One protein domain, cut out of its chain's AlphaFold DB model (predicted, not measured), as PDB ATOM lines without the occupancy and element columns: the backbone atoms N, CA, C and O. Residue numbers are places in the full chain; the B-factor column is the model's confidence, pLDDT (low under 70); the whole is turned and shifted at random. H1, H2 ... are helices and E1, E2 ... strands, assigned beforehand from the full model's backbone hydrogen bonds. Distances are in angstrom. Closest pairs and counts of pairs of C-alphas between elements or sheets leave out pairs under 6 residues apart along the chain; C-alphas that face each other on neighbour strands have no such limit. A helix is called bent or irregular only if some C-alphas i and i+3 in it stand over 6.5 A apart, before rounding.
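This is residues 23 to 195 and 221 to 245 of the 278 residues of an uncharacterized protein of Phytomonas sp. isolate EM1 (UniProt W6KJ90). One long sheet of eleven strands curls round into a nearly closed barrel, its edge strands E1 and E6 coming close to each other, with H2 capping one end and H1 near the other. The hairpin of E7 and E8 reaches past the barrel at the H1 end, where H3 also lies, and H4 stands outside near E2. The printed part has 198 residues, in the order E1 H1 E2 E3 E4 E5 E6 H2 E7 E8 E9 H3 E10 H4 E11, and is mixed, helices and strands. The mixed sheet runs E1 E5 E4 E3 E2 E11 E10 E9 E8 E7 E6. The whole is compact, with a radius of gyration of the C-alphas of 16.8 A and spans of 50 by 42 by 38 A.

The twisted sheet holds E1 (residues 26 to 29), E5 (79 to 82), E4 (63 to 68), E3 (53 to 59), E2 (39 to 46), E11 (232 to 239), E10 (177 to 185), E9 (154 to 160), E8 (132 to 142), E7 (107 to 119) and E6 (89 to 91). It is a folded sheet, bent back on itself into two leaves, with E2 as the hinge. E1 and E5 are parallel, with N 27 and O 79 2.9 A apart, within hydrogen-bond range. E2 to E5 form a meander, each strand the antiparallel neighbour of the one before, and so do E7 to E9. E2 and E11 are antiparallel, with N 44 and O 236 2.9 A apart; E8 and E7 likewise, with N 116 and O 135 2.8 A apart. The closest C-alphas of edge strands E1 and E6 are those of Glu 28 and Ser 91, 5.1 A apart. H2 (93 to 99) is on the sheet at a height of 6.3 A; its C-alpha 94 is 4.0 A from C-alpha 26, the closest pair with E1. H1 (31 to 34) is on the sheet at 5.9 A, over none of the strands. H4 (222 to 229), on the opposite face from H1, stands up from the sheet at 51 degrees. H3 (170 to 174) is not on it. Every O i to N i+4 pair is within hydrogen-bond range in H3 and H4; in H2, 1 of 3 is, beside 3 of 4 O i to N i+3 pairs, and H1 is too short for such a pair.

E1 begins at C-alpha 26 (113.161, 111.197, 70.554). E7 is 35.2 A long and bends by 61 degrees at residue 111; E8 is 32.2 A, E10 23.8 A, E2 and E11 22.8 A each. H2 is irregular, with C-alphas 94 and 97 7.8 A apart. E11 ends at C-alpha 239 (117.254, 99.814, 87.485).

The C-alphas of Leu 128 and Asn 191, the two farthest apart, are 50.4 A apart. Residues 196 to 220 are not printed, and C-alphas 195 and 221 are 21.4 A apart across the cut. The links E7 to E8 and E8 to E9 are long. The mean pLDDT of the printed part is 82.8; residues under 70 include 121 to 131 and 221 to 228.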
ATOM      1  N   ASN A  23     106.885 113.104  65.143       46.06
ATOM      2  CA  ASN A  23     108.140 113.856  65.281       46.06
ATOM      3  C   ASN A  23     108.177 114.539  66.655       46.06
ATOM      4  O   ASN A  23     108.256 115.757  66.779       46.06
ATOM      5  N   VAL A  24     108.039 113.744  67.710       58.12
ATOM      6  CA  VAL A  24     108.516 114.143  69.024       58.12
ATOM      7  C   VAL A  24     109.998 113.828  68.996       58.12
ATOM      8  O   VAL A  24     110.342 112.664  68.798       58.12
ATOM      9  N   ASP A  25     110.837 114.852  69.161       79.00
ATOM     10  CA  ASP A  25     112.285 114.726  69.331       79.00
ATOM     11  C   ASP A  25     112.560 113.575  70.320       79.00
ATOM     12  O   ASP A  25     112.300 113.676  71.522       79.00
ATOM     13  N   ALA A  26     112.976 112.424  69.792       88.56
ATOM     14  CA  ALA A  26     113.161 111.197  70.554       88.56
ATOM     15  C   ALA A  26     114.605 110.744  70.410       88.56
ATOM     16  O   ALA A  26     115.191 110.806  69.327       88.56
ATOM     17  N   ALA A  27     115.182 110.304  71.521       91.81
ATOM     18  CA  ALA A  27     116.470 109.642  71.510       91.81
ATOM     19  C   ALA A  27     116.263 108.146  71.283       91.81
ATOM     20  O   ALA A  27     115.460 107.500  71.955       91.81
ATOM     21  N   GLU A  28     116.999 107.582  70.343       94.06
ATOM     22  CA  GLU A  28     116.927 106.175  70.007       94.06
ATOM     23  C   GLU A  28     118.071 105.422  70.674       94.06
ATOM     24  O   GLU A  28     119.230 105.836  70.631       94.06
ATOM     25  N   LEU A  29     117.747 104.284  71.284       93.12
ATOM     26  CA  LEU A  29     118.737 103.314  71.746       93.12
ATOM     27  C   LEU A  29     118.769 102.116  70.794       93.12
ATOM     28  O   LEU A  29     117.726 101.757  70.241       93.12
ATOM     29  N   PRO A  30     119.915 101.425  70.650       92.38
ATOM     30  CA  PRO A  30     119.974 100.190  69.880       92.38
ATOM     31  C   PRO A  30     118.903  99.198  70.351       92.38
ATOM     32  O   PRO A  30     118.755  98.970  71.556       92.38
ATOM     33  N   LEU A  31     118.194  98.563  69.409       90.38
ATOM     34  CA  LEU A  31     117.102  97.611  69.681       90.38
ATOM     35  C   LEU A  31     117.491  96.546  70.719       90.38
ATOM     36  O   LEU A  31     116.723  96.199  71.621       90.38
ATOM     37  N   ARG A  32     118.729  96.055  70.629       89.75
ATOM     38  CA  ARG A  32     119.285  95.059  71.547       89.75
ATOM     39  C   ARG A  32     119.346  95.546  72.998       89.75
ATOM     40  O   ARG A  32     119.120  94.748  73.899       89.75
ATOM     41  N   ILE A  33     119.621  96.829  73.220       92.38
ATOM     42  CA  ILE A  33     119.616  97.445  74.552       92.38
ATOM     43  C   ILE A  33     118.172  97.712  74.977       92.38
ATOM     44  O   ILE A  33     117.759  97.288  76.053       92.38
ATOM     45  N   PHE A  34     117.376  98.349  74.109       92.44
ATOM     46  CA  PHE A  34     116.002  98.745  74.429       92.44
ATOM     47  C   PHE A  34     115.109  97.552  74.804       92.44
ATOM     48  O   PHE A  34     114.354  97.612  75.773       92.44
ATOM     49  N   SER A  35     115.246  96.425  74.100       90.69
ATOM     50  CA  SER A  35     114.507  95.186  74.394       90.69
ATOM     51  C   SER A  35     114.775  94.605  75.790       90.69
ATOM     52  O   SER A  35     113.976  93.806  76.281       90.69
ATOM     53  N   GLN A  36     115.862  95.020  76.447       91.12
ATOM     54  CA  GLN A  36     116.290  94.547  77.764       91.12
ATOM     55  C   GLN A  36     116.084  95.576  78.886       91.12
ATOM     56  O   GLN A  36     116.469  95.327  80.029       91.12
ATOM     57  N   LEU A  37     115.493  96.734  78.576       90.12
ATOM     58  CA  LEU A  37     115.306  97.849  79.507       90.12
ATOM     59  C   LEU A  37     113.957  97.819  80.241       90.12
ATOM     60  O   LEU A  37     113.511  98.839  80.740       90.12
ATOM     61  N   GLY A  38     113.275  96.681  80.355       89.50
ATOM     62  CA  GLY A  38     111.929  96.627  80.931       89.50
ATOM     63  C   GLY A  38     111.830  97.114  82.384       89.50
ATOM     64  O   GLY A  38     112.736  96.917  83.198       89.50
ATOM     65  N   GLY A  39     110.683  97.716  82.712       88.69
ATOM     66  CA  GLY A  39     110.334  98.123  84.075       88.69
ATOM     67  C   GLY A  39     110.718  99.563  84.410       88.69
ATOM     68  O   GLY A  39     110.781 100.422  83.533       88.69
ATOM     69  N   GLU A  40     110.929  99.828  85.701       91.50
ATOM     70  CA  GLU A  40     111.210 101.164  86.237       91.50
ATOM     71  C   GLU A  40     112.702 101.388  86.493       91.50
ATOM     72  O   GLU A  40     113.378 100.571  87.130       91.50
ATOM     73  N   TRP A  41     113.188 102.547  86.060       93.94
ATOM     74  CA  TRP A  41     114.587 102.947  86.133       93.94
ATOM     75  C   TRP A  41     114.715 104.365  86.690       93.94
ATOM     76  O   TRP A  41     113.832 105.212  86.525       93.94
ATOM     77  N   LYS A  42     115.829 104.612  87.374       93.75
ATOM     78  CA  LYS A  42     116.321 105.937  87.734       93.75
ATOM     79  C   LYS A  42     117.221 106.416  86.598       93.75
ATOM     80  O   LYS A  42     118.015 105.625  86.092       93.75
ATOM     81  N   VAL A  43     117.085 107.677  86.214       94.06
ATOM     82  CA  VAL A  43     117.949 108.332  85.229       94.06
ATOM     83  C   VAL A  43     118.713 109.443  85.921       94.06
ATOM     84  O   VAL A  43     118.129 110.166  86.722       94.06
ATOM     85  N   GLU A  44     119.992 109.574  85.610       93.69
ATOM     86  CA  GLU A  44     120.855 110.661  86.060       93.69
ATOM     87  C   GLU A  44     121.575 111.232  84.845       93.69
ATOM     88  O   GLU A  44     122.094 110.475  84.023       93.69
ATOM     89  N   VAL A  45     121.593 112.555  84.721       92.12
ATOM     90  CA  VAL A  45     122.276 113.252  83.635       92.12
ATOM     91  C   VAL A  45     123.264 114.242  84.207       92.12
ATOM     92  O   VAL A  45     122.949 115.048  85.081       92.12
ATOM     93  N   THR A  46     124.471 114.190  83.665       91.06
ATOM     94  CA  THR A  46     125.531 115.160  83.892       91.06
ATOM     95  C   THR A  46     125.915 115.737  82.545       91.06
ATOM     96  O   THR A  46     126.257 114.991  81.629       91.06
ATOM     97  N   SER A  47     125.836 117.056  82.412       88.75
ATOM     98  CA  SER A  47     126.122 117.758  81.166       88.75
ATOM     99  C   SER A  47     126.812 119.096  81.453       88.75
ATOM    100  O   SER A  47     126.604 119.662  82.525       88.75
ATOM    101  N   PRO A  48     127.596 119.643  80.511       85.44
ATOM    102  CA  PRO A  48     128.031 121.040  80.549       85.44
ATOM    103  C   PRO A  48     126.884 122.034  80.306       85.44
ATOM    104  O   PRO A  48     126.992 123.200  80.668       85.44
ATOM    105  N   CYS A  49     125.794 121.592  79.672       84.19
ATOM    106  CA  CYS A  49     124.649 122.433  79.308       84.19
ATOM    107  C   CYS A  49     123.661 122.670  80.444       84.19
ATOM    108  O   CYS A  49     122.896 123.634  80.416       84.19
ATOM    109  N   THR A  50     123.646 121.788  81.437       80.88
ATOM    110  CA  THR A  50     122.676 121.828  82.526       80.88
ATOM    111  C   THR A  50     123.339 121.397  83.820       80.88
ATOM    112  O   THR A  50     124.314 120.654  83.818       80.88
ATOM    113  N   PHE A  51     122.763 121.793  84.949       80.00
ATOM    114  CA  PHE A  51     123.132 121.193  86.227       80.00
ATOM    115  C   PHE A  51     122.804 119.694  86.234       80.00
ATOM    116  O   PHE A  51     122.018 119.212  85.408       80.00
ATOM    117  N   PHE A  52     123.416 118.968  87.170       85.44
ATOM    118  CA  PHE A  52     123.060 117.580  87.438       85.44
ATOM    119  C   PHE A  52     121.545 117.457  87.613       85.44
ATOM    120  O   PHE A  52     120.951 118.180  88.413       85.44
ATOM    121  N   THR A  53     120.928 116.535  86.878       88.50
ATOM    122  CA  THR A  53     119.492 116.284  86.982       88.50
ATOM    123  C   THR A  53     119.204 114.799  87.082       88.50
ATOM    124  O   THR A  53     119.868 113.974  86.450       88.50
ATOM    125  N   ASP A  54     118.204 114.448  87.884       92.56
ATOM    126  CA  ASP A  54     117.743 113.081  88.036       92.56
ATOM    127  C   ASP A  54     116.246 112.948  87.734       92.56
ATOM    128  O   ASP A  54     115.442 113.884  87.791       92.56
ATOM    129  N   GLY A  55     115.864 111.737  87.357       91.75
ATOM    130  CA  GLY A  55     114.528 111.442  86.883       91.75
ATOM    131  C   GLY A  55     114.186 109.972  87.002       91.75
ATOM    132  O   GLY A  55     114.975 109.135  87.443       91.75
ATOM    133  N   ASN A  56     112.962 109.657  86.604       92.62
ATOM    134  CA  ASN A  56     112.463 108.297  86.534       92.62
ATOM    135  C   ASN A  56     111.983 108.008  85.119       92.62
ATOM    136  O   ASN A  56     111.347 108.853  84.490       92.62
ATOM    137  N   VAL A  57     112.218 106.791  84.650       92.50
ATOM    138  CA  VAL A  57     111.710 106.317  83.366       92.50
ATOM    139  C   VAL A  57     111.100 104.936  83.543       92.50
ATOM    140  O   VAL A  57     111.596 104.112  84.310       92.50
ATOM    141  N   SER A  58     109.988 104.703  82.856       91.19
ATOM    142  CA  SER A  58     109.353 103.393  82.783       91.19
ATOM    143  C   SER A  58     109.336 102.961  81.329       91.19
ATOM    144  O   SER A  58     108.710 103.612  80.491       91.19
ATOM    145  N   PHE A  59     110.066 101.894  81.024       88.38
ATOM    146  CA  PHE A  59     110.129 101.357  79.675       88.38
ATOM    147  C   PHE A  59     109.010 100.341  79.483       88.38
ATOM    148  O   PHE A  59     108.973  99.284  80.126       88.38
ATOM    149  N   SER A  60     108.107 100.651  78.554       80.88
ATOM    150  CA  SER A  60     107.070  99.739  78.093       80.88
ATOM    151  C   SER A  60     107.072  99.673  76.565       80.88
ATOM    152  O   SER A  60     107.170 100.676  75.862       80.88
ATOM    153  N   ASN A  61     106.974  98.454  76.033       75.44
ATOM    154  CA  ASN A  61     106.866  98.168  74.601       75.44
ATOM    155  C   ASN A  61     108.022  98.725  73.746       75.44
ATOM    156  O   ASN A  61     109.033  98.044  73.610       75.44
ATOM    157  N   GLN A  62     107.855  99.921  73.165       79.75
ATOM    158  CA  GLN A  62     108.745 100.529  72.161       79.75
ATOM    159  C   GLN A  62     109.163 101.970  72.488       79.75
ATOM    160  O   GLN A  62     109.986 102.546  71.777       79.75
ATOM    161  N   SER A  63     108.601 102.576  73.539       86.69
ATOM    162  CA  SER A  63     108.968 103.935  73.930       86.69
ATOM    163  C   SER A  63     108.885 104.139  75.431       86.69
ATOM    164  O   SER A  63     108.089 103.497  76.110       86.69
ATOM    165  N   ALA A  64     109.672 105.073  75.934       89.31
ATOM    166  CA  ALA A  64     109.671 105.478  77.322       89.31
ATOM    167  C   ALA A  64     109.734 107.000  77.410       89.31
ATOM    168  O   ALA A  64     110.421 107.642  76.618       89.31
ATOM    169  N   SER A  65     109.025 107.569  78.377       89.19
ATOM    170  CA  SER A  65     109.075 109.003  78.658       89.19
ATOM    171  C   SER A  65     109.738 109.220  80.006       89.19
ATOM    172  O   SER A  65     109.407 108.539  80.982       89.19
ATOM    173  N   LEU A  66     110.678 110.158  80.054       90.12
ATOM    174  CA  LEU A  66     111.379 110.515  81.278       90.12
ATOM    175  C   LEU A  66     110.542 111.521  82.057       90.12
ATOM    176  O   LEU A  66     109.980 112.460  81.500       90.12
ATOM    177  N   LYS A  67     110.470 111.302  83.365       91.19
ATOM    178  CA  LYS A  67     109.879 112.224  84.327       91.19
ATOM    179  C   LYS A  67     111.005 112.776  85.187       91.19
ATOM    180  O   LYS A  67     111.483 112.078  86.087       91.19
ATOM    181  N   TRP A  68     111.446 113.988  84.873       90.75
ATOM    182  CA  TRP A  68     112.478 114.691  85.630       90.75
ATOM    183  C   TRP A  68     111.948 115.128  86.994       90.75
ATOM    184  O   TRP A  68     110.775 115.481  87.125       90.75
ATOM    185  N   LYS A  69     112.802 115.073  88.018       88.50
ATOM    186  CA  LYS A  69     112.456 115.552  89.363       88.50
ATOM    187  C   LYS A  69     112.802 117.020  89.563       88.50
ATOM    188  O   LYS A  69     112.115 117.702  90.317       88.50
ATOM    189  N   ASP A  70     113.860 117.491  88.912       83.06
ATOM    190  CA  ASP A  70     114.294 118.879  89.013       83.06
ATOM    191  C   ASP A  70     113.263 119.813  88.359       83.06
ATOM    192  O   ASP A  70     112.886 119.647  87.196       83.06
ATOM    193  N   ALA A  71     112.818 120.813  89.120       74.69
ATOM    194  CA  ALA A  71     111.835 121.805  88.701       74.69
ATOM    195  C   ALA A  71     112.282 122.633  87.485       74.69
ATOM    196  O   ALA A  71     111.431 123.153  86.770       74.69
ATOM    197  N   LYS A  72     113.589 122.753  87.218       77.56
ATOM    198  CA  LYS A  72     114.097 123.484  86.045       77.56
ATOM    199  C   LYS A  72     113.899 122.727  84.732       77.56
ATOM    200  O   LYS A  72     113.846 123.347  83.675       77.56
ATOM    201  N   VAL A  73     113.793 121.400  84.796       80.19
ATOM    202  CA  VAL A  73     113.697 120.517  83.623       80.19
ATOM    203  C   VAL A  73     112.450 119.628  83.635       80.19
ATOM    204  O   VAL A  73     112.243 118.849  82.711       80.19
ATOM    205  N   ASN A  74     111.572 119.764  84.632       79.38
ATOM    206  CA  ASN A  74     110.318 119.008  84.749       79.38
ATOM    207  C   ASN A  74     109.377 119.166  83.539       79.38
ATOM    208  O   ASN A  74     108.623 118.247  83.227       79.38
ATOM    209  N   ASN A  75     109.456 120.301  82.845       79.19
ATOM    210  CA  ASN A  75     108.675 120.605  81.650       79.19
ATOM    211  C   ASN A  75     109.293 120.014  80.370       79.19
ATOM    212  O   ASN A  75     108.656 120.046  79.316       79.19
ATOM    213  N   LEU A  76     110.523 119.487  80.429       81.00
ATOM    214  CA  LEU A  76     111.159 118.844  79.283       81.00
ATOM    215  C   LEU A  76     110.529 117.473  79.039       81.00
ATOM    216  O   LEU A  76     110.622 116.556  79.856       81.00
ATOM    217  N   VAL A  77     109.934 117.318  77.860       80.88
ATOM    218  CA  VAL A  77     109.438 116.029  77.384       80.88
ATOM    219  C   VAL A  77     110.588 115.291  76.710       80.88
ATOM    220  O   VAL A  77     110.830 115.451  75.519       80.88
ATOM    221  N   THR A  78     111.305 114.471  77.477       88.06
ATOM    222  CA  THR A  78     112.344 113.590  76.926       88.06
ATOM    223  C   THR A  78     111.759 112.210  76.659       88.06
ATOM    224  O   THR A  78     111.323 111.511  77.580       88.06
ATOM    225  N   ARG A  79     111.760 111.806  75.386       91.00
ATOM    226  CA  ARG A  79     111.302 110.487  74.943       91.00
ATOM    227  C   ARG A  79     112.484 109.639  74.489       91.00
ATOM    228  O   ARG A  79     113.357 110.121  73.774       91.00
ATOM    229  N   ILE A  80     112.481 108.371  74.884       92.69
ATOM    230  CA  ILE A  80     113.410 107.350  74.405       92.69
ATOM    231  C   ILE A  80     112.626 106.310  73.616       92.69
ATOM    232  O   ILE A  80     111.595 105.825  74.084       92.69
ATOM    233  N   THR A  81     113.107 105.943  72.439       93.31
ATOM    234  CA  THR A  81     112.506 104.923  71.575       93.31
ATOM    235  C   THR A  81     113.509 103.831  71.235       93.31
ATOM    236  O   THR A  81     114.724 103.988  71.379       93.31
ATOM    237  N   SER A  82     112.994 102.682  70.806       91.75
ATOM    238  CA  SER A  82     113.839 101.664  70.190       91.75
ATOM    239  C   SER A  82     114.249 102.106  68.791       91.75
ATOM    240  O   SER A  82     113.386 102.446  67.984       91.75
ATOM    241  N   GLY A  83     115.538 101.993  68.480       87.19
ATOM    242  CA  GLY A  83     116.010 101.993  67.102       87.19
ATOM    243  C   GLY A  83     115.393 100.837  66.315       87.19
ATOM    244  O   GLY A  83     115.050  99.790  66.886       87.19
ATOM    245  N   LYS A  84     115.237 101.035  65.007       85.38
ATOM    246  CA  LYS A  84     114.770  99.992  64.089       85.38
ATOM    247  C   LYS A  84     115.889  98.989  63.811       85.38
ATOM    248  O   LYS A  84     117.069  99.331  63.810       85.38
ATOM    249  N   GLU A  85     115.506  97.742  63.575       80.69
ATOM    250  CA  GLU A  85     116.447  96.710  63.145       80.69
ATOM    251  C   GLU A  85     117.024  97.057  61.764       80.69
ATOM    252  O   GLU A  85     116.301  97.541  60.895       80.69
ATOM    253  N   GLY A  86     118.330  96.848  61.580       74.19
ATOM    254  CA  GLY A  86     119.021  97.149  60.321       74.19
ATOM    255  C   GLY A  86     119.211  98.640  60.019       74.19
ATOM    256  O   GLY A  86     119.602  98.978  58.906       74.19
ATOM    257  N   VAL A  87     118.929  99.533  60.974       80.00
ATOM    258  CA  VAL A  87     119.219 100.963  60.835       80.00
ATOM    259  C   VAL A  87     120.551 101.292  61.502       80.00
ATOM    260  O   VAL A  87     120.727 101.080  62.700       80.00
ATOM    261  N   ASP A  88     121.462 101.863  60.716       80.38
ATOM    262  CA  ASP A  88     122.816 102.197  61.168       80.38
ATOM    263  C   ASP A  88     122.894 103.535  61.913       80.38
ATOM    264  O   ASP A  88     123.825 103.753  62.686       80.38
ATOM    265  N   THR A  89     121.930 104.431  61.674       90.00
ATOM    266  CA  THR A  89     121.882 105.786  62.240       90.00
ATOM    267  C   THR A  89     120.743 105.916  63.243       90.00
ATOM    268  O   THR A  89     119.583 105.726  62.892       90.00
ATOM    269  N   LEU A  90     121.071 106.295  64.471       92.44
ATOM    270  CA  LEU A  90     120.144 106.461  65.583       92.44
ATOM    271  C   LEU A  90     120.077 107.937  65.995       92.44
ATOM    272  O   LEU A  90     121.085 108.643  65.966       92.44
ATOM    273  N   SER A  91     118.894 108.404  66.383       92.31
ATOM    274  CA  SER A  91     118.667 109.788  66.830       92.31
ATOM    275  C   SER A  91     119.090 110.031  68.288       92.31
ATOM    276  O   SER A  91     118.943 109.158  69.143       92.31
ATOM    277  N   LEU A  92     119.554 111.243  68.608       91.62
ATOM    278  CA  LEU A  92     119.736 111.761  69.975       91.62
ATOM    279  C   LEU A  92     118.837 112.967  70.275       91.62
ATOM    280  O   LEU A  92     118.989 113.590  71.323       91.62
ATOM    281  N   ASP A  93     117.869 113.276  69.414       90.25
ATOM    282  CA  ASP A  93     117.147 114.553  69.455       90.25
ATOM    283  C   ASP A  93     116.393 114.790  70.769       90.25
ATOM    284  O   ASP A  93     116.359 115.908  71.286       90.25
ATOM    285  N   GLY A  94     115.874 113.725  71.389       88.19
ATOM    286  CA  GLY A  94     115.223 113.809  72.704       88.19
ATOM    287  C   GLY A  94     116.153 114.237  73.848       88.19
ATOM    288  O   GLY A  94     115.680 114.597  74.927       88.19
ATOM    289  N   LEU A  95     117.469 114.210  73.621       89.56
ATOM    290  CA  LEU A  95     118.517 114.594  74.566       89.56
ATOM    291  C   LEU A  95     119.180 115.931  74.217       89.56
ATOM    292  O   LEU A  95     120.049 116.372  74.965       89.56
ATOM    293  N   ASN A  96     118.747 116.614  73.153       89.06
ATOM    294  CA  ASN A  96     119.291 117.908  72.732       89.06
ATOM    295  C   ASN A  96     119.460 118.945  73.850       89.06
ATOM    296  O   ASN A  96     120.532 119.551  73.888       89.06
ATOM    297  N   PRO A  97     118.507 119.118  74.796       88.06
ATOM    298  CA  PRO A  97     118.673 120.065  75.904       88.06
ATOM    299  C   PRO A  97     119.931 119.829  76.754       88.06
ATOM    300  O   PRO A  97     120.379 120.730  77.454       88.06
ATOM    301  N   PHE A  98     120.495 118.620  76.700       88.50
ATOM    302  CA  PHE A  98     121.702 118.230  77.420       88.50
ATOM    303  C   PHE A  98     122.950 118.193  76.532       88.50
ATOM    304  O   PHE A  98     124.039 117.995  77.062       88.50
ATOM    305  N   LEU A  99     122.827 118.332  75.211       88.81
ATOM    306  CA  LEU A  99     123.944 118.188  74.268       88.81
ATOM    307  C   LEU A  99     124.367 119.525  73.652       88.81
ATOM    308  O   LEU A  99     125.560 119.777  73.491       88.81
ATOM    309  N   VAL A 100     123.400 120.373  73.297       87.31
ATOM    310  CA  VAL A 100     123.625 121.605  72.531       87.31
ATOM    311  C   VAL A 100     122.751 122.749  73.046       87.31
ATOM    312  O   VAL A 100     121.651 122.545  73.554       87.31
ATOM    313  N   ASN A 101     123.223 123.980  72.862       81.44
ATOM    314  CA  ASN A 101     122.430 125.189  73.029       81.44
ATOM    315  C   ASN A 101     121.484 125.347  71.828       81.44
ATOM    316  O   ASN A 101     121.905 125.708  70.727       81.44
ATOM    317  N   GLY A 102     120.195 125.087  72.049       77.75
ATOM    318  CA  GLY A 102     119.133 125.229  71.049       77.75
ATOM    319  C   GLY A 102     118.613 123.893  70.516       77.75
ATOM    320  O   GLY A 102     118.803 122.842  71.122       77.75
ATOM    321  N   LYS A 103     117.904 123.935  69.382       76.25
ATOM    322  CA  LYS A 103     117.383 122.738  68.707       76.25
ATOM    323  C   LYS A 103     118.214 122.440  67.468       76.25
ATOM    324  O   LYS A 103     118.276 123.260  66.555       76.25
ATOM    325  N   ARG A 104     118.827 121.261  67.428       81.31
ATOM    326  CA  ARG A 104     119.564 120.750  66.272       81.31
ATOM    327  C   ARG A 104     119.396 119.244  66.231       81.31
ATOM    328  O   ARG A 104     119.509 118.620  67.273       81.31
ATOM    329  N   SER A 105     119.156 118.672  65.057       87.00
ATOM    330  CA  SER A 105     119.135 117.215  64.965       87.00
ATOM    331  C   SER A 105     120.552 116.669  65.158       87.00
ATOM    332  O   SER A 105     121.486 117.145  64.506       87.00
ATOM    333  N   VAL A 106     120.710 115.734  66.089       88.69
ATOM    334  CA  VAL A 106     121.968 115.063  66.418       88.69
ATOM    335  C   VAL A 106     121.748 113.572  66.244       88.69
ATOM    336  O   VAL A 106     120.860 112.983  66.857       88.69
ATOM    337  N   SER A 107     122.587 112.942  65.427       92.25
ATOM    338  CA  SER A 107     122.505 111.512  65.159       92.25
ATOM    339  C   SER A 107     123.817 110.806  65.479       92.25
ATOM    340  O   SER A 107     124.883 111.421  65.561       92.25
ATOM    341  N   TYR A 108     123.759 109.493  65.666       92.88
ATOM    342  CA  TYR A 108     124.943 108.679  65.893       92.88
ATOM    343  C   TYR A 108     124.859 107.327  65.205       92.88
ATOM    344  O   TYR A 108     123.783 106.796  64.948       92.88
ATOM    345  N   LYS A 109     126.029 106.748  64.950       93.06
ATOM    346  CA  LYS A 109     126.183 105.388  64.441       93.06
ATOM    347  C   LYS A 109     126.999 104.562  65.412       93.06
ATOM    348  O   LYS A 109     128.035 105.026  65.894       93.06
ATOM    349  N   ILE A 110     126.560 103.337  65.678       92.19
ATOM    350  CA  ILE A 110     127.366 102.351  66.403       92.19
ATOM    351  C   ILE A 110     128.301 101.676  65.409       92.19
ATOM    352  O   ILE A 110     127.861 101.153  64.394       92.19
ATOM    353  N   CYS A 111     129.590 101.680  65.716       90.94
ATOM    354  CA  CYS A 111     130.621 101.178  64.817       90.94
ATOM    355  C   CYS A 111     131.216  99.862  65.298       90.94
ATOM    356  O   CYS A 111     131.570  99.000  64.504       90.94
ATOM    357  N   GLU A 112     131.345  99.717  66.613       91.00
ATOM    358  CA  GLU A 112     131.946  98.547  67.234       91.00
ATOM    359  C   GLU A 112     131.218  98.239  68.535       91.00
ATOM    360  O   GLU A 112     130.716  99.138  69.219       91.00
ATOM    361  N   PHE A 113     131.223  96.968  68.919       90.62
ATOM    362  CA  PHE A 113     130.841  96.556  70.257       90.62
ATOM    363  C   PHE A 113     131.860  95.566  70.809       90.62
ATOM    364  O   PHE A 113     132.389  94.717  70.097       90.62
ATOM    365  N   GLN A 114     132.123  95.681  72.103       91.06
ATOM    366  CA  GLN A 114     132.930  94.748  72.867       91.06
ATOM    367  C   GLN A 114     132.069  94.157  73.972       91.06
ATOM    368  O   GLN A 114     131.302  94.868  74.622       91.06
ATOM    369  N   LYS A 115     132.226  92.861  74.210       91.94
ATOM    370  CA  LYS A 115     131.519  92.135  75.255       91.94
ATOM    371  C   LYS A 115     132.524  91.412  76.135       91.94
ATOM    372  O   LYS A 115     133.383  90.700  75.631       91.94
ATOM    373  N   ASN A 116     132.392  91.596  77.441       89.12
ATOM    374  CA  ASN A 116     133.204  90.947  78.460       89.12
ATOM    375  C   ASN A 116     132.281  90.277  79.476       89.12
ATOM    376  O   ASN A 116     131.275  90.852  79.892       89.12
ATOM    377  N   GLN A 117     132.631  89.063  79.887       87.44
ATOM    378  CA  GLN A 117     131.940  88.357  80.957       87.44
ATOM    379  C   GLN A 117     132.830  88.353  82.192       87.44
ATOM    380  O   GLN A 117     134.019  88.056  82.115       87.44
ATOM    381  N   LEU A 118     132.248  88.733  83.320       82.50
ATOM    382  CA  LEU A 118     132.895  88.750  84.619       82.50
ATOM    383  C   LEU A 118     132.214  87.701  85.482       82.50
ATOM    384  O   LEU A 118     130.989  87.731  85.634       82.50
ATOM    385  N   GLU A 119     132.990  86.789  86.052       80.50
ATOM    386  CA  GLU A 119     132.467  85.884  87.066       80.50
ATOM    387  C   GLU A 119     132.025  86.697  88.283       80.50
ATOM    388  O   GLU A 119     132.751  87.541  88.809       80.50
ATOM    389  N   THR A 120     130.797  86.457  88.719       71.06
ATOM    390  CA  THR A 120     130.228  87.070  89.912       71.06
ATOM    391  C   THR A 120     129.721  85.964  90.812       71.06
ATOM    392  O   THR A 120     128.631  85.435  90.606       71.06
ATOM    393  N   LEU A 121     130.539  85.621  91.808       61.72
ATOM    394  CA  LEU A 121     130.211  84.672  92.865       61.72
ATOM    395  C   LEU A 121     129.058  85.239  93.705       61.72
ATOM    396  O   LEU A 121     129.277  86.068  94.578       61.72
ATOM    397  N   SER A 122     127.837  84.773  93.423       59.78
ATOM    398  CA  SER A 122     126.590  85.079  94.141       59.78
ATOM    399  C   SER A 122     126.153  86.553  94.138       59.78
ATOM    400  O   SER A 122     126.783  87.435  94.718       59.78
ATOM    401  N   ARG A 123     124.973  86.823  93.563       60.78
ATOM    402  CA  ARG A 123     124.252  88.085  93.777       60.78
ATOM    403  C   ARG A 123     123.080  87.862  94.737       60.78
ATOM    404  O   ARG A 123     122.143  87.138  94.375       60.78
ATOM    405  N   PRO A 124     123.052  88.521  95.912       47.06
ATOM    406  CA  PRO A 124     121.848  88.540  96.727       47.06
ATOM    407  C   PRO A 124     120.703  89.094  95.864       47.06
ATOM    408  O   PRO A 124     120.881  90.086  95.166       47.06
ATOM    409  N   LEU A 125     119.551  88.409  95.870       55.44
ATOM    410  CA  LEU A 125     118.328  88.649  95.067       55.44
ATOM    411  C   LEU A 125     118.203  87.913  93.718       55.44
ATOM    412  O   LEU A 125     117.067  87.659  93.306       55.44
ATOM    413  N   TYR A 126     119.289  87.470  93.081       56.72
ATOM    414  CA  TYR A 126     119.240  86.905  91.717       56.72
ATOM    415  C   TYR A 126     119.322  85.369  91.640       56.72
ATOM    416  O   TYR A 126     119.197  84.795  90.561       56.72
ATOM    417  N   GLY A 127     119.433  84.705  92.795       53.41
ATOM    418  CA  GLY A 127     119.514  83.247  92.894       53.41
ATOM    419  C   GLY A 127     120.899  82.700  92.536       53.41
ATOM    420  O   GLY A 127     121.774  83.432  92.083       53.41
ATOM    421  N   LEU A 128     121.088  81.395  92.746       52.19
ATOM    422  CA  LEU A 128     122.330  80.670  92.428       52.19
ATOM    423  C   LEU A 128     122.628  80.618  90.914       52.19
ATOM    424  O   LEU A 128     123.728  80.252  90.517       52.19
ATOM    425  N   ASP A 129     121.675  81.020  90.071       52.53
ATOM    426  CA  ASP A 129     121.748  80.882  88.612       52.53
ATOM    427  C   ASP A 129     122.515  82.027  87.918       52.53
ATOM    428  O   ASP A 129     122.686  82.009  86.695       52.53
ATOM    429  N   MET A 130     122.986  83.033  88.666       60.97
ATOM    430  CA  MET A 130     123.766  84.157  88.127       60.97
ATOM    431  C   MET A 130     125.209  84.138  88.610       60.97
ATOM    432  O   MET A 130     125.616  84.949  89.436       60.97
ATOM    433  N   MET A 131     125.980  83.218  88.032       69.69
ATOM    434  CA  MET A 131     127.427  83.109  88.247       69.69
ATOM    435  C   MET A 131     128.245  84.092  87.398       69.69
ATOM    436  O   MET A 131     129.446  84.224  87.603       69.69
ATOM    437  N   ALA A 132     127.622  84.790  86.443       79.44
ATOM    438  CA  ALA A 132     128.317  85.696  85.534       79.44
ATOM    439  C   ALA A 132     127.516  86.973  85.270       79.44
ATOM    440  O   ALA A 132     126.293  86.944  85.110       79.44
ATOM    441  N   THR A 133     128.237  88.084  85.185       85.44
ATOM    442  CA  THR A 133     127.753  89.394  84.763       85.44
ATOM    443  C   THR A 133     128.352  89.719  83.401       85.44
ATOM    444  O   THR A 133     129.546  89.543  83.177       85.44
ATOM    445  N   GLU A 134     127.531  90.213  82.488       89.19
ATOM    446  CA  GLU A 134     127.952  90.649  81.165       89.19
ATOM    447  C   GLU A 134     128.080  92.170  81.132       89.19
ATOM    448  O   GLU A 134     127.128  92.889  81.449       89.19
ATOM    449  N   LEU A 135     129.262  92.647  80.751       91.69
ATOM    450  CA  LEU A 135     129.539  94.037  80.426       91.69
ATOM    451  C   LEU A 135     129.674  94.151  78.909       91.69
ATOM    452  O   LEU A 135     130.599  93.591  78.321       91.69
ATOM    453  N   THR A 136     128.789  94.920  78.286       92.75
ATOM    454  CA  THR A 136     128.861  95.220  76.852       92.75
ATOM    455  C   THR A 136     129.100  96.708  76.669       92.75
ATOM    456  O   THR A 136     128.411  97.525  77.272       92.75
ATOM    457  N   GLN A 137     130.085  97.067  75.854       94.75
ATOM    458  CA  GLN A 137     130.399  98.440  75.492       94.75
ATOM    459  C   GLN A 137     130.255  98.603  73.982       94.75
ATOM    460  O   GLN A 137     131.005  98.011  73.215       94.75
ATOM    461  N   TYR A 138     129.322  99.442  73.568       93.38
ATOM    462  CA  TYR A 138     129.183  99.925  72.206       93.38
ATOM    463  C   TYR A 138     129.984 101.216  72.067       93.38
ATOM    464  O   TYR A 138     129.988 102.049  72.975       93.38
ATOM    465  N   SER A 139     130.658 101.387  70.938       93.31
ATOM    466  CA  SER A 139     131.343 102.627  70.594       93.31
ATOM    467  C   SER A 139     130.927 103.083  69.204       93.31
ATOM    468  O   SER A 139     130.713 102.276  68.297       93.31
ATOM    469  N   GLY A 140     130.785 104.390  69.050       92.62
ATOM    470  CA  GLY A 140     130.209 104.981  67.859       92.62
ATOM    471  C   GLY A 140     130.700 106.390  67.592       92.62
ATOM    472  O   GLY A 140     131.529 106.932  68.325       92.62
ATOM    473  N   VAL A 141     130.174 106.979  66.528       92.12
ATOM    474  CA  VAL A 141     130.463 108.351  66.101       92.12
ATOM    475  C   VAL A 141     129.162 109.133  65.969       92.12
ATOM    476  O   VAL A 141     128.154 108.577  65.541       92.12
ATOM    477  N   MET A 142     129.188 110.409  66.334       89.19
ATOM    478  CA  MET A 142     128.108 111.358  66.062       89.19
ATOM    479  C   MET A 142     128.333 112.004  64.699       89.19
ATOM    480  O   MET A 142     129.464 112.395  64.407       89.19
ATOM    481  N   ASP A 143     127.281 112.085  63.884       77.12
ATOM    482  CA  ASP A 143     127.261 112.748  62.570       77.12
ATOM    483  C   ASP A 143     128.506 112.465  61.691       77.12
ATOM    484  O   ASP A 143     129.114 113.366  61.111       77.12
ATOM    485  N   GLY A 144     128.928 111.195  61.604       77.38
ATOM    486  CA  GLY A 144     130.158 110.805  60.905       77.38
ATOM    487  C   GLY A 144     130.202 109.345  60.450       77.38
ATOM    488  O   GLY A 144     129.241 108.594  60.621       77.38
ATOM    489  N   ASN A 145     131.337 108.944  59.861       82.00
ATOM    490  CA  ASN A 145     131.577 107.565  59.426       82.00
ATOM    491  C   ASN A 145     132.451 106.772  60.412       82.00
ATOM    492  O   ASN A 145     133.287 107.329  61.129       82.00
ATOM    493  N   CYS A 146     132.271 105.455  60.418       86.38
ATOM    494  CA  CYS A 146     132.917 104.529  61.338       86.38
ATOM    495  C   CYS A 146     134.399 104.244  61.040       86.38
ATOM    496  O   CYS A 146     135.060 103.670  61.909       86.38
ATOM    497  N   ASP A 147     134.920 104.703  59.896       80.88
ATOM    498  CA  ASP A 147     136.261 104.405  59.358       80.88
ATOM    499  C   ASP A 147     137.433 104.875  60.236       80.88
ATOM    500  O   ASP A 147     138.566 104.430  60.073       80.88
ATOM    501  N   LEU A 148     137.194 105.793  61.177       71.88
ATOM    502  CA  LEU A 148     138.240 106.393  62.007       71.88
ATOM    503  C   LEU A 148     138.062 105.990  63.476       71.88
ATOM    504  O   LEU A 148     137.383 106.676  64.241       71.88
ATOM    505  N   ALA A 149     138.743 104.918  63.895       61.88
ATOM    506  CA  ALA A 149     138.710 104.392  65.269       61.88
ATOM    507  C   ALA A 149     139.046 105.445  66.351       61.88
ATOM    508  O   ALA A 149     138.542 105.390  67.470       61.88
ATOM    509  N   ASN A 150     139.834 106.472  66.016       64.88
ATOM    510  CA  ASN A 150     140.205 107.545  66.948       64.88
ATOM    511  C   ASN A 150     139.142 108.648  67.108       64.88
ATOM    512  O   ASN A 150     139.351 109.584  67.880       64.88
ATOM    513  N   LYS A 151     138.011 108.566  66.400       79.19
ATOM    514  CA  LYS A 151     136.937 109.572  66.441       79.19
ATOM    515  C   LYS A 151     135.679 109.096  67.169       79.19
ATOM    516  O   LYS A 151     134.632 109.697  66.977       79.19
ATOM    517  N   ARG A 152     135.753 108.049  68.000       87.38
ATOM    518  CA  ARG A 152     134.592 107.598  68.784       87.38
ATOM    519  C   ARG A 152     134.128 108.717  69.724       87.38
ATOM    520  O   ARG A 152     134.874 109.093  70.628       87.38
ATOM    521  N   THR A 153     132.933 109.246  69.480       91.06
ATOM    522  CA  THR A 153     132.322 110.338  70.254       91.06
ATOM    523  C   THR A 153     131.108 109.883  71.054       91.06
ATOM    524  O   THR A 153     130.592 110.656  71.850       91.06
ATOM    525  N   ILE A 154     130.647 108.643  70.882       93.06
ATOM    526  CA  ILE A 154     129.608 108.061  71.729       93.06
ATOM    527  C   ILE A 154     130.035 106.688  72.234       93.06
ATOM    528  O   ILE A 154     130.596 105.876  71.492       93.06
ATOM    529  N   PHE A 155     129.748 106.426  73.503       94.44
ATOM    530  CA  PHE A 155     129.924 105.130  74.132       94.44
ATOM    531  C   PHE A 155     128.646 104.757  74.864       94.44
ATOM    532  O   PHE A 155     128.125 105.550  75.639       94.44
ATOM    533  N   ILE A 156     128.161 103.538  74.652       95.81
ATOM    534  CA  ILE A 156     127.041 102.994  75.419       95.81
ATOM    535  C   ILE A 156     127.547 101.774  76.162       95.81
ATOM    536  O   ILE A 156     127.988 100.809  75.545       95.81
ATOM    537  N   ARG A 157     127.499 101.794  77.486       95.31
ATOM    538  CA  ARG A 157     127.862 100.658  78.329       95.31
ATOM    539  C   ARG A 157     126.619 100.064  78.936       95.31
ATOM    540  O   ARG A 157     125.764 100.785  79.426       95.31
ATOM    541  N   THR A 158     126.542  98.748  78.949       94.12
ATOM    542  CA  THR A 158     125.448  98.013  79.570       94.12
ATOM    543  C   THR A 158     126.021  96.958  80.490       94.12
ATOM    544  O   THR A 158     126.949  96.249  80.102       94.12
ATOM    545  N   LEU A 159     125.442  96.818  81.676       90.94
ATOM    546  CA  LEU A 159     125.793  95.774  82.624       90.94
ATOM    547  C   LEU A 159     124.541  94.993  83.013       90.94
ATOM    548  O   LEU A 159     123.511  95.570  83.380       90.94
ATOM    549  N   GLY A 160     124.628  93.670  82.916       88.31
ATOM    550  CA  GLY A 160     123.474  92.806  83.106       88.31
ATOM    551  C   GLY A 160     123.797  91.320  83.073       88.31
ATOM    552  O   GLY A 160     124.920  90.888  83.319       88.31
ATOM    553  N   ILE A 161     122.762  90.540  82.803       84.25
ATOM    554  CA  ILE A 161     122.774  89.083  82.813       84.25
ATOM    555  C   ILE A 161     123.056  88.597  81.390       84.25
ATOM    556  O   ILE A 161     122.398  89.070  80.460       84.25
ATOM    557  N   PRO A 162     123.970  87.631  81.191       83.12
ATOM    558  CA  PRO A 162     124.212  87.068  79.870       83.12
ATOM    559  C   PRO A 162     122.957  86.350  79.356       83.12
ATOM    560  O   PRO A 162     122.527  85.336  79.914       83.12
ATOM    561  N   VAL A 163     122.369  86.893  78.287       78.25
ATOM    562  CA  VAL A 163     121.146  86.376  77.640       78.25
ATOM    563  C   VAL A 163     121.406  85.631  76.330       78.25
ATOM    564  O   VAL A 163     120.555  84.859  75.897       78.25
ATOM    565  N   GLU A 164     122.570  85.815  75.703       73.44
ATOM    566  CA  GLU A 164     122.910  85.107  74.461       73.44
ATOM    567  C   GLU A 164     123.019  83.590  74.672       73.44
ATOM    568  O   GLU A 164     123.526  83.118  75.689       73.44
ATOM    569  N   GLY A 165     122.532  82.821  73.693       67.31
ATOM    570  CA  GLY A 165     122.623  81.356  73.677       67.31
ATOM    571  C   GLY A 165     121.663  80.625  74.624       67.31
ATOM    572  O   GLY A 165     121.563  79.402  74.565       67.31
ATOM    573  N   LYS A 166     120.913  81.340  75.470       68.88
ATOM    574  CA  LYS A 166     119.903  80.754  76.360       68.88
ATOM    575  C   LYS A 166     118.502  81.005  75.796       68.88
ATOM    576  O   LYS A 166     118.187  82.110  75.367       68.88
ATOM    577  N   LYS A 167     117.621  80.000  75.845       72.75
ATOM    578  CA  LYS A 167     116.180  80.194  75.599       72.75
ATOM    579  C   LYS A 167     115.579  80.944  76.789       72.75
ATOM    580  O   LYS A 167     115.109  80.340  77.749       72.75
ATOM    581  N   VAL A 168     115.667  82.269  76.755       73.25
ATOM    582  CA  VAL A 168     115.165  83.147  77.813       73.25
ATOM    583  C   VAL A 168     113.756  83.614  77.440       73.25
ATOM    584  O   VAL A 168     113.520  84.060  76.323       73.25
ATOM    585  N   ASN A 169     112.798  83.503  78.365       80.06
ATOM    586  CA  ASN A 169     111.455  84.068  78.174       80.06
ATOM    587  C   ASN A 169     111.561  85.595  77.970       80.06
ATOM    588  O   ASN A 169     112.358  86.240  78.650       80.06
ATOM    589  N   ALA A 170     110.723  86.179  77.110       78.69
ATOM    590  CA  ALA A 170     110.636  87.619  76.862       78.69
ATOM    591  C   ALA A 170     110.602  88.470  78.148       78.69
ATOM    592  O   ALA A 170     111.201  89.543  78.195       78.69
ATOM    593  N   LEU A 171     109.958  87.986  79.220       74.62
ATOM    594  CA  LEU A 171     109.963  88.674  80.520       74.62
ATOM    595  C   LEU A 171     111.371  88.748  81.134       74.62
ATOM    596  O   LEU A 171     111.800  89.802  81.587       74.62
ATOM    597  N   LYS A 172     112.110  87.633  81.110       76.75
ATOM    598  CA  LYS A 172     113.481  87.557  81.629       76.75
ATOM    599  C   LYS A 172     114.462  88.334  80.747       76.75
ATOM    600  O   LYS A 172     115.407  88.909  81.270       76.75
ATOM    601  N   GLN A 173     114.215  88.402  79.437       83.19
ATOM    602  CA  GLN A 173     114.998  89.232  78.519       83.19
ATOM    603  C   GLN A 173     114.841  90.722  78.845       83.19
ATOM    604  O   GLN A 173     115.839  91.426  78.953       83.19
ATOM    605  N   LYS A 174     113.606  91.179  79.090       85.44
ATOM    606  CA  LYS A 174     113.315  92.552  79.532       85.44
ATOM    607  C   LYS A 174     113.953  92.912  80.871       85.44
ATOM    608  O   LYS A 174     114.121  94.090  81.157       85.44
ATOM    609  N   ASP A 175     114.302  91.915  81.677       82.56
ATOM    610  CA  ASP A 175     114.924  92.112  82.978       82.56
ATOM    611  C   ASP A 175     116.443  91.881  83.000       82.56
ATOM    612  O   ASP A 175     117.053  91.933  84.071       82.56
ATOM    613  N   ALA A 176     117.056  91.663  81.833       86.56
ATOM    614  CA  ALA A 176     118.457  91.283  81.723       86.56
ATOM    615  C   ALA A 176     119.425  92.398  82.141       86.56
ATOM    616  O   ALA A 176     120.419  92.117  82.811       86.56
ATOM    617  N   LEU A 177     119.146  93.654  81.781       90.38
ATOM    618  CA  LEU A 177     120.013  94.777  82.128       90.38
ATOM    619  C   LEU A 177     119.701  95.322  83.520       90.38
ATOM    620  O   LEU A 177     118.553  95.355  83.960       90.38
ATOM    621  N   GLN A 178     120.754  95.778  84.193       88.94
ATOM    622  CA  GLN A 178     120.694  96.434  85.503       88.94
ATOM    623  C   GLN A 178     121.194  97.872  85.452       88.94
ATOM    624  O   GLN A 178     120.775  98.712  86.248       88.94
ATOM    625  N   TYR A 179     122.089  98.145  84.507       91.81
ATOM    626  CA  TYR A 179     122.718  99.439  84.350       91.81
ATOM    627  C   TYR A 179     122.994  99.710  82.875       91.81
ATOM    628  O   TYR A 179     123.458  98.818  82.157       91.81
ATOM    629  N   VAL A 180     122.716 100.935  82.440       95.69
ATOM    630  CA  VAL A 180     123.099 101.455  81.126       95.69
ATOM    631  C   VAL A 180     123.693 102.847  81.303       95.69
ATOM    632  O   VAL A 180     123.107 103.682  81.976       95.69
ATOM    633  N   GLU A 181     124.835 103.115  80.692       96.00
ATOM    634  CA  GLU A 181     125.480 104.428  80.674       96.00
ATOM    635  C   GLU A 181     125.710 104.841  79.225       96.00
ATOM    636  O   GLU A 181     126.309 104.094  78.456       96.00
ATOM    637  N   VAL A 182     125.233 106.024  78.852       95.56
ATOM    638  CA  VAL A 182     125.503 106.660  77.564       95.56
ATOM    639  C   VAL A 182     126.441 107.831  77.826       95.56
ATOM    640  O   VAL A 182     126.089 108.760  78.548       95.56
ATOM    641  N   LEU A 183     127.637 107.774  77.254       94.38
ATOM    642  CA  LEU A 183     128.630 108.840  77.292       94.38
ATOM    643  C   LEU A 183     128.735 109.461  75.907       94.38
ATOM    644  O   LEU A 183     128.948 108.746  74.927       94.38
ATOM    645  N   VAL A 184     128.624 110.780  75.838       93.38
ATOM    646  CA  VAL A 184     128.664 111.545  74.593       93.38
ATOM    647  C   VAL A 184     129.726 112.631  74.707       93.38
ATOM    648  O   VAL A 184     129.706 113.427  75.638       93.38
ATOM    649  N   ASP A 185     130.657 112.663  73.763       91.81
ATOM    650  CA  ASP A 185     131.673 113.703  73.629       91.81
ATOM    651  C   ASP A 185     131.153 114.818  72.732       91.81
ATOM    652  O   ASP A 185     131.134 114.689  71.505       91.81
ATOM    653  N   ILE A 186     130.716 115.909  73.356       90.31
ATOM    654  CA  ILE A 186     130.089 117.019  72.652       90.31
ATOM    655  C   ILE A 186     131.104 118.040  72.138       90.31
ATOM    656  O   ILE A 186     130.694 118.933  71.421       90.31
ATOM    657  N   GLN A 187     132.412 117.919  72.397       87.44
ATOM    658  CA  GLN A 187     133.403 118.960  72.054       87.44
ATOM    659  C   GLN A 187     133.408 119.381  70.576       87.44
ATOM    660  O   GLN A 187     133.796 120.495  70.237       87.44
ATOM    661  N   LYS A 188     133.033 118.461  69.682       83.06
ATOM    662  CA  LYS A 188     133.016 118.682  68.227       83.06
ATOM    663  C   LYS A 188     131.639 119.045  67.688       83.06
ATOM    664  O   LYS A 188     131.517 119.294  66.489       83.06
ATOM    665  N   LEU A 189     130.609 119.028  68.532       82.88
ATOM    666  CA  LEU A 189     129.293 119.475  68.119       82.88
ATOM    667  C   LEU A 189     129.303 121.009  68.007       82.88
ATOM    668  O   LEU A 189     129.926 121.703  68.805       82.88
ATOM    669  N   PRO A 190     128.632 121.576  67.005       79.12
ATOM    670  CA  PRO A 190     128.419 123.014  66.952       79.12
ATOM    671  C   PRO A 190     127.405 123.445  68.017       79.12
ATOM    672  O   PRO A 190     126.493 122.693  68.358       79.12
ATOM    673  N   ASN A 191     127.526 124.689  68.489       82.19
ATOM    674  CA  ASN A 191     126.648 125.290  69.501       82.19
ATOM    675  C   ASN A 191     126.603 124.509  70.819       82.19
ATOM    676  O   ASN A 191     125.556 124.393  71.448       82.19
ATOM    677  N   THR A 192     127.727 123.961  71.258       82.12
ATOM    678  CA  THR A 192     127.801 123.286  72.555       82.12
ATOM    679  C   THR A 192     127.851 124.283  73.694       82.12
ATOM    680  O   THR A 192     128.350 125.393  73.541       82.12
ATOM    681  N   CYS A 193     127.418 123.854  74.875       81.19
ATOM    682  CA  CYS A 193     127.621 124.618  76.108       81.19
ATOM    683  C   CYS A 193     129.033 124.442  76.680       81.19
ATOM    684  O   CYS A 193     129.406 125.093  77.649       81.19
ATOM    685  N   PHE A 194     129.823 123.547  76.082       83.31
ATOM    686  CA  PHE A 194     131.226 123.377  76.404       83.31
ATOM    687  C   PHE A 194     132.046 124.560  75.882       83.31
ATOM    688  O   PHE A 194     131.986 124.892  74.699       83.31
ATOM    689  N   VAL A 195     132.841 125.158  76.769       75.75
ATOM    690  CA  VAL A 195     133.825 126.192  76.441       75.75
ATOM    691  C   VAL A 195     135.206 125.580  76.635       75.75
ATOM    692  O   VAL A 195     135.587 125.253  77.758       75.75
ATOM    693  N   SER A 221     132.032 111.958  93.571       42.47
ATOM    694  CA  SER A 221     131.731 113.406  93.523       42.47
ATOM    695  C   SER A 221     132.667 114.199  92.610       42.47
ATOM    696  O   SER A 221     132.192 114.895  91.718       42.47
ATOM    697  N   ASP A 222     133.985 114.033  92.738       42.72
ATOM    698  CA  ASP A 222     134.944 114.864  91.987       42.72
ATOM    699  C   ASP A 222     135.019 114.498  90.495       42.72
ATOM    700  O   ASP A 222     135.271 115.351  89.645       42.72
ATOM    701  N   SER A 223     134.731 113.236  90.154       56.16
ATOM    702  CA  SER A 223     134.781 112.746  88.771       56.16
ATOM    703  C   SER A 223     133.598 113.214  87.913       56.16
ATOM    704  O   SER A 223     133.716 113.299  86.690       56.16
ATOM    705  N   VAL A 224     132.456 113.528  88.534       57.31
ATOM    706  CA  VAL A 224     131.225 113.938  87.839       57.31
ATOM    707  C   VAL A 224     131.394 115.338  87.249       57.31
ATOM    708  O   VAL A 224     131.114 115.555  86.067       57.31
ATOM    709  N   ASP A 225     131.961 116.255  88.033       59.78
ATOM    710  CA  ASP A 225     132.301 117.601  87.572       59.78
ATOM    711  C   ASP A 225     133.442 117.583  86.549       59.78
ATOM    712  O   ASP A 225     133.456 118.390  85.619       59.78
ATOM    713  N   GLU A 226     134.390 116.653  86.674       67.12
ATOM    714  CA  GLU A 226     135.513 116.524  85.742       67.12
ATOM    715  C   GLU A 226     135.069 116.057  84.342       67.12
ATOM    716  O   GLU A 226     135.601 116.531  83.338       67.12
ATOM    717  N   LEU A 227     134.057 115.187  84.237       69.31
ATOM    718  CA  LEU A 227     133.484 114.782  82.944       69.31
ATOM    719  C   LEU A 227     132.830 115.968  82.223       69.31
ATOM    720  O   LEU A 227     133.120 116.213  81.049       69.31
ATOM    721  N   SER A 228     132.011 116.739  82.941       67.69
ATOM    722  CA  SER A 228     131.360 117.936  82.400       67.69
ATOM    723  C   SER A 228     132.391 118.993  81.975       67.69
ATOM    724  O   SER A 228     132.348 119.518  80.861       67.69
ATOM    725  N   LYS A 229     133.425 119.219  82.793       72.44
ATOM    726  CA  LYS A 229     134.542 120.123  82.461       72.44
ATOM    727  C   LYS A 229     135.327 119.716  81.216       72.44
ATOM    728  O   LYS A 229     136.001 120.559  80.642       72.44
ATOM    729  N   ASN A 230     135.238 118.458  80.791       79.94
ATOM    730  CA  ASN A 230     135.892 117.946  79.590       79.94
ATOM    731  C   ASN A 230     134.943 117.860  78.383       79.94
ATOM    732  O   ASN A 230     135.278 117.203  77.403       79.94
ATOM    733  N   GLY A 231     133.754 118.470  78.430       84.69
ATOM    734  CA  GLY A 231     132.810 118.426  77.308       84.69
ATOM    735  C   GLY A 231     132.191 117.043  77.092       84.69
ATOM    736  O   GLY A 231     131.793 116.716  75.976       84.69
ATOM    737  N   LEU A 232     132.127 116.219  78.143       90.38
ATOM    738  CA  LEU A 232     131.450 114.927  78.120       90.38
ATOM    739  C   LEU A 232     130.082 115.043  78.792       90.38
ATOM    740  O   LEU A 232     129.949 115.581  79.890       90.38
ATOM    741  N   VAL A 233     129.069 114.479  78.144       92.38
ATOM    742  CA  VAL A 233     127.722 114.310  78.684       92.38
ATOM    743  C   VAL A 233     127.554 112.852  79.081       92.38
ATOM    744  O   VAL A 233     127.822 111.951  78.287       92.38
ATOM    745  N   SER A 234     127.119 112.612  80.313       93.94
ATOM    746  CA  SER A 234     126.888 111.277  80.861       93.94
ATOM    747  C   SER A 234     125.425 111.116  81.232       93.94
ATOM    748  O   SER A 234     124.900 111.885  82.031       93.94
ATOM    749  N   ILE A 235     124.779 110.088  80.687       94.56
ATOM    750  CA  ILE A 235     123.396 109.720  80.986       94.56
ATOM    751  C   ILE A 235     123.403 108.297  81.528       94.56
ATOM    752  O   ILE A 235     123.753 107.352  80.822       94.56
ATOM    753  N   ARG A 236     123.011 108.132  82.787       95.38
ATOM    754  CA  ARG A 236     123.028 106.850  83.494       95.38
ATOM    755  C   ARG A 236     121.614 106.393  83.787       95.38
ATOM    756  O   ARG A 236     120.828 107.131  84.367       95.38
ATOM    757  N   PHE A 237     121.318 105.156  83.428       94.75
ATOM    758  CA  PHE A 237     120.091 104.447  83.743       94.75
ATOM    759  C   PHE A 237     120.419 103.341  84.741       94.75
ATOM    760  O   PHE A 237     121.151 102.404  84.424       94.75
ATOM    761  N   SER A 238     119.826 103.422  85.926       93.44
ATOM    762  CA  SER A 238     119.986 102.434  86.993       93.44
ATOM    763  C   SER A 238     118.635 101.821  87.323       93.44
ATOM    764  O   SER A 238     117.670 102.533  87.613       93.44
ATOM    765  N   LYS A 239     118.531 100.494  87.263       90.19
ATOM    766  CA  LYS A 239     117.254  99.814  87.485       90.19
ATOM    767  C   LYS A 239     116.796  99.979  88.938       90.19
ATOM    768  O   LYS A 239     117.567  99.739  89.862       90.19
ATOM    769  N   LYS A 240     115.538 100.383  89.159       84.88
ATOM    770  CA  LYS A 240     115.006 100.616  90.519       84.88
ATOM    771  C   LYS A 240     114.594  99.346  91.241       84.88
ATOM    772  O   LYS A 240     114.653  99.285  92.464       84.88
ATOM    773  N   SER A 241     114.092  98.372  90.490       67.06
ATOM    774  CA  SER A 241     113.541  97.141  91.042       67.06
ATOM    775  C   SER A 241     114.354  95.939  90.570       67.06
ATOM    776  O   SER A 241     114.727  95.880  89.394       67.06
ATOM    777  N   PRO A 242     114.625  94.962  91.453       62.16
ATOM    778  CA  PRO A 242     115.167  93.687  91.007       62.16
ATOM    779  C   PRO A 242     114.192  93.042  90.001       62.16
ATOM    780  O   PRO A 242     112.992  93.338  90.049       62.16
ATOM    781  N   PRO A 243     114.674  92.164  89.099       61.25
ATOM    782  CA  PRO A 243     113.843  91.434  88.153       61.25
ATOM    783  C   PRO A 243     112.603  90.887  88.827       61.25
ATOM    784  O   PRO A 243     112.678  90.324  89.929       61.25
ATOM    785  N   ARG A 244     111.456  91.021  88.164       61.31
ATOM    786  CA  ARG A 244     110.223  90.465  88.709       61.31
ATOM    787  C   ARG A 244     110.355  88.947  88.675       61.31
ATOM    788  O   ARG A 244     110.265  88.334  87.615       61.31
ATOM    789  N   ARG A 245     110.544  88.328  89.845       61.75
ATOM    790  CA  ARG A 245     110.385  86.876  89.974       61.75
ATOM    791  C   ARG A 245     108.972  86.528  89.539       61.75
ATOM    792  O   ARG A 245     108.011  87.180  89.956       61.75
TER     793      ARG A 245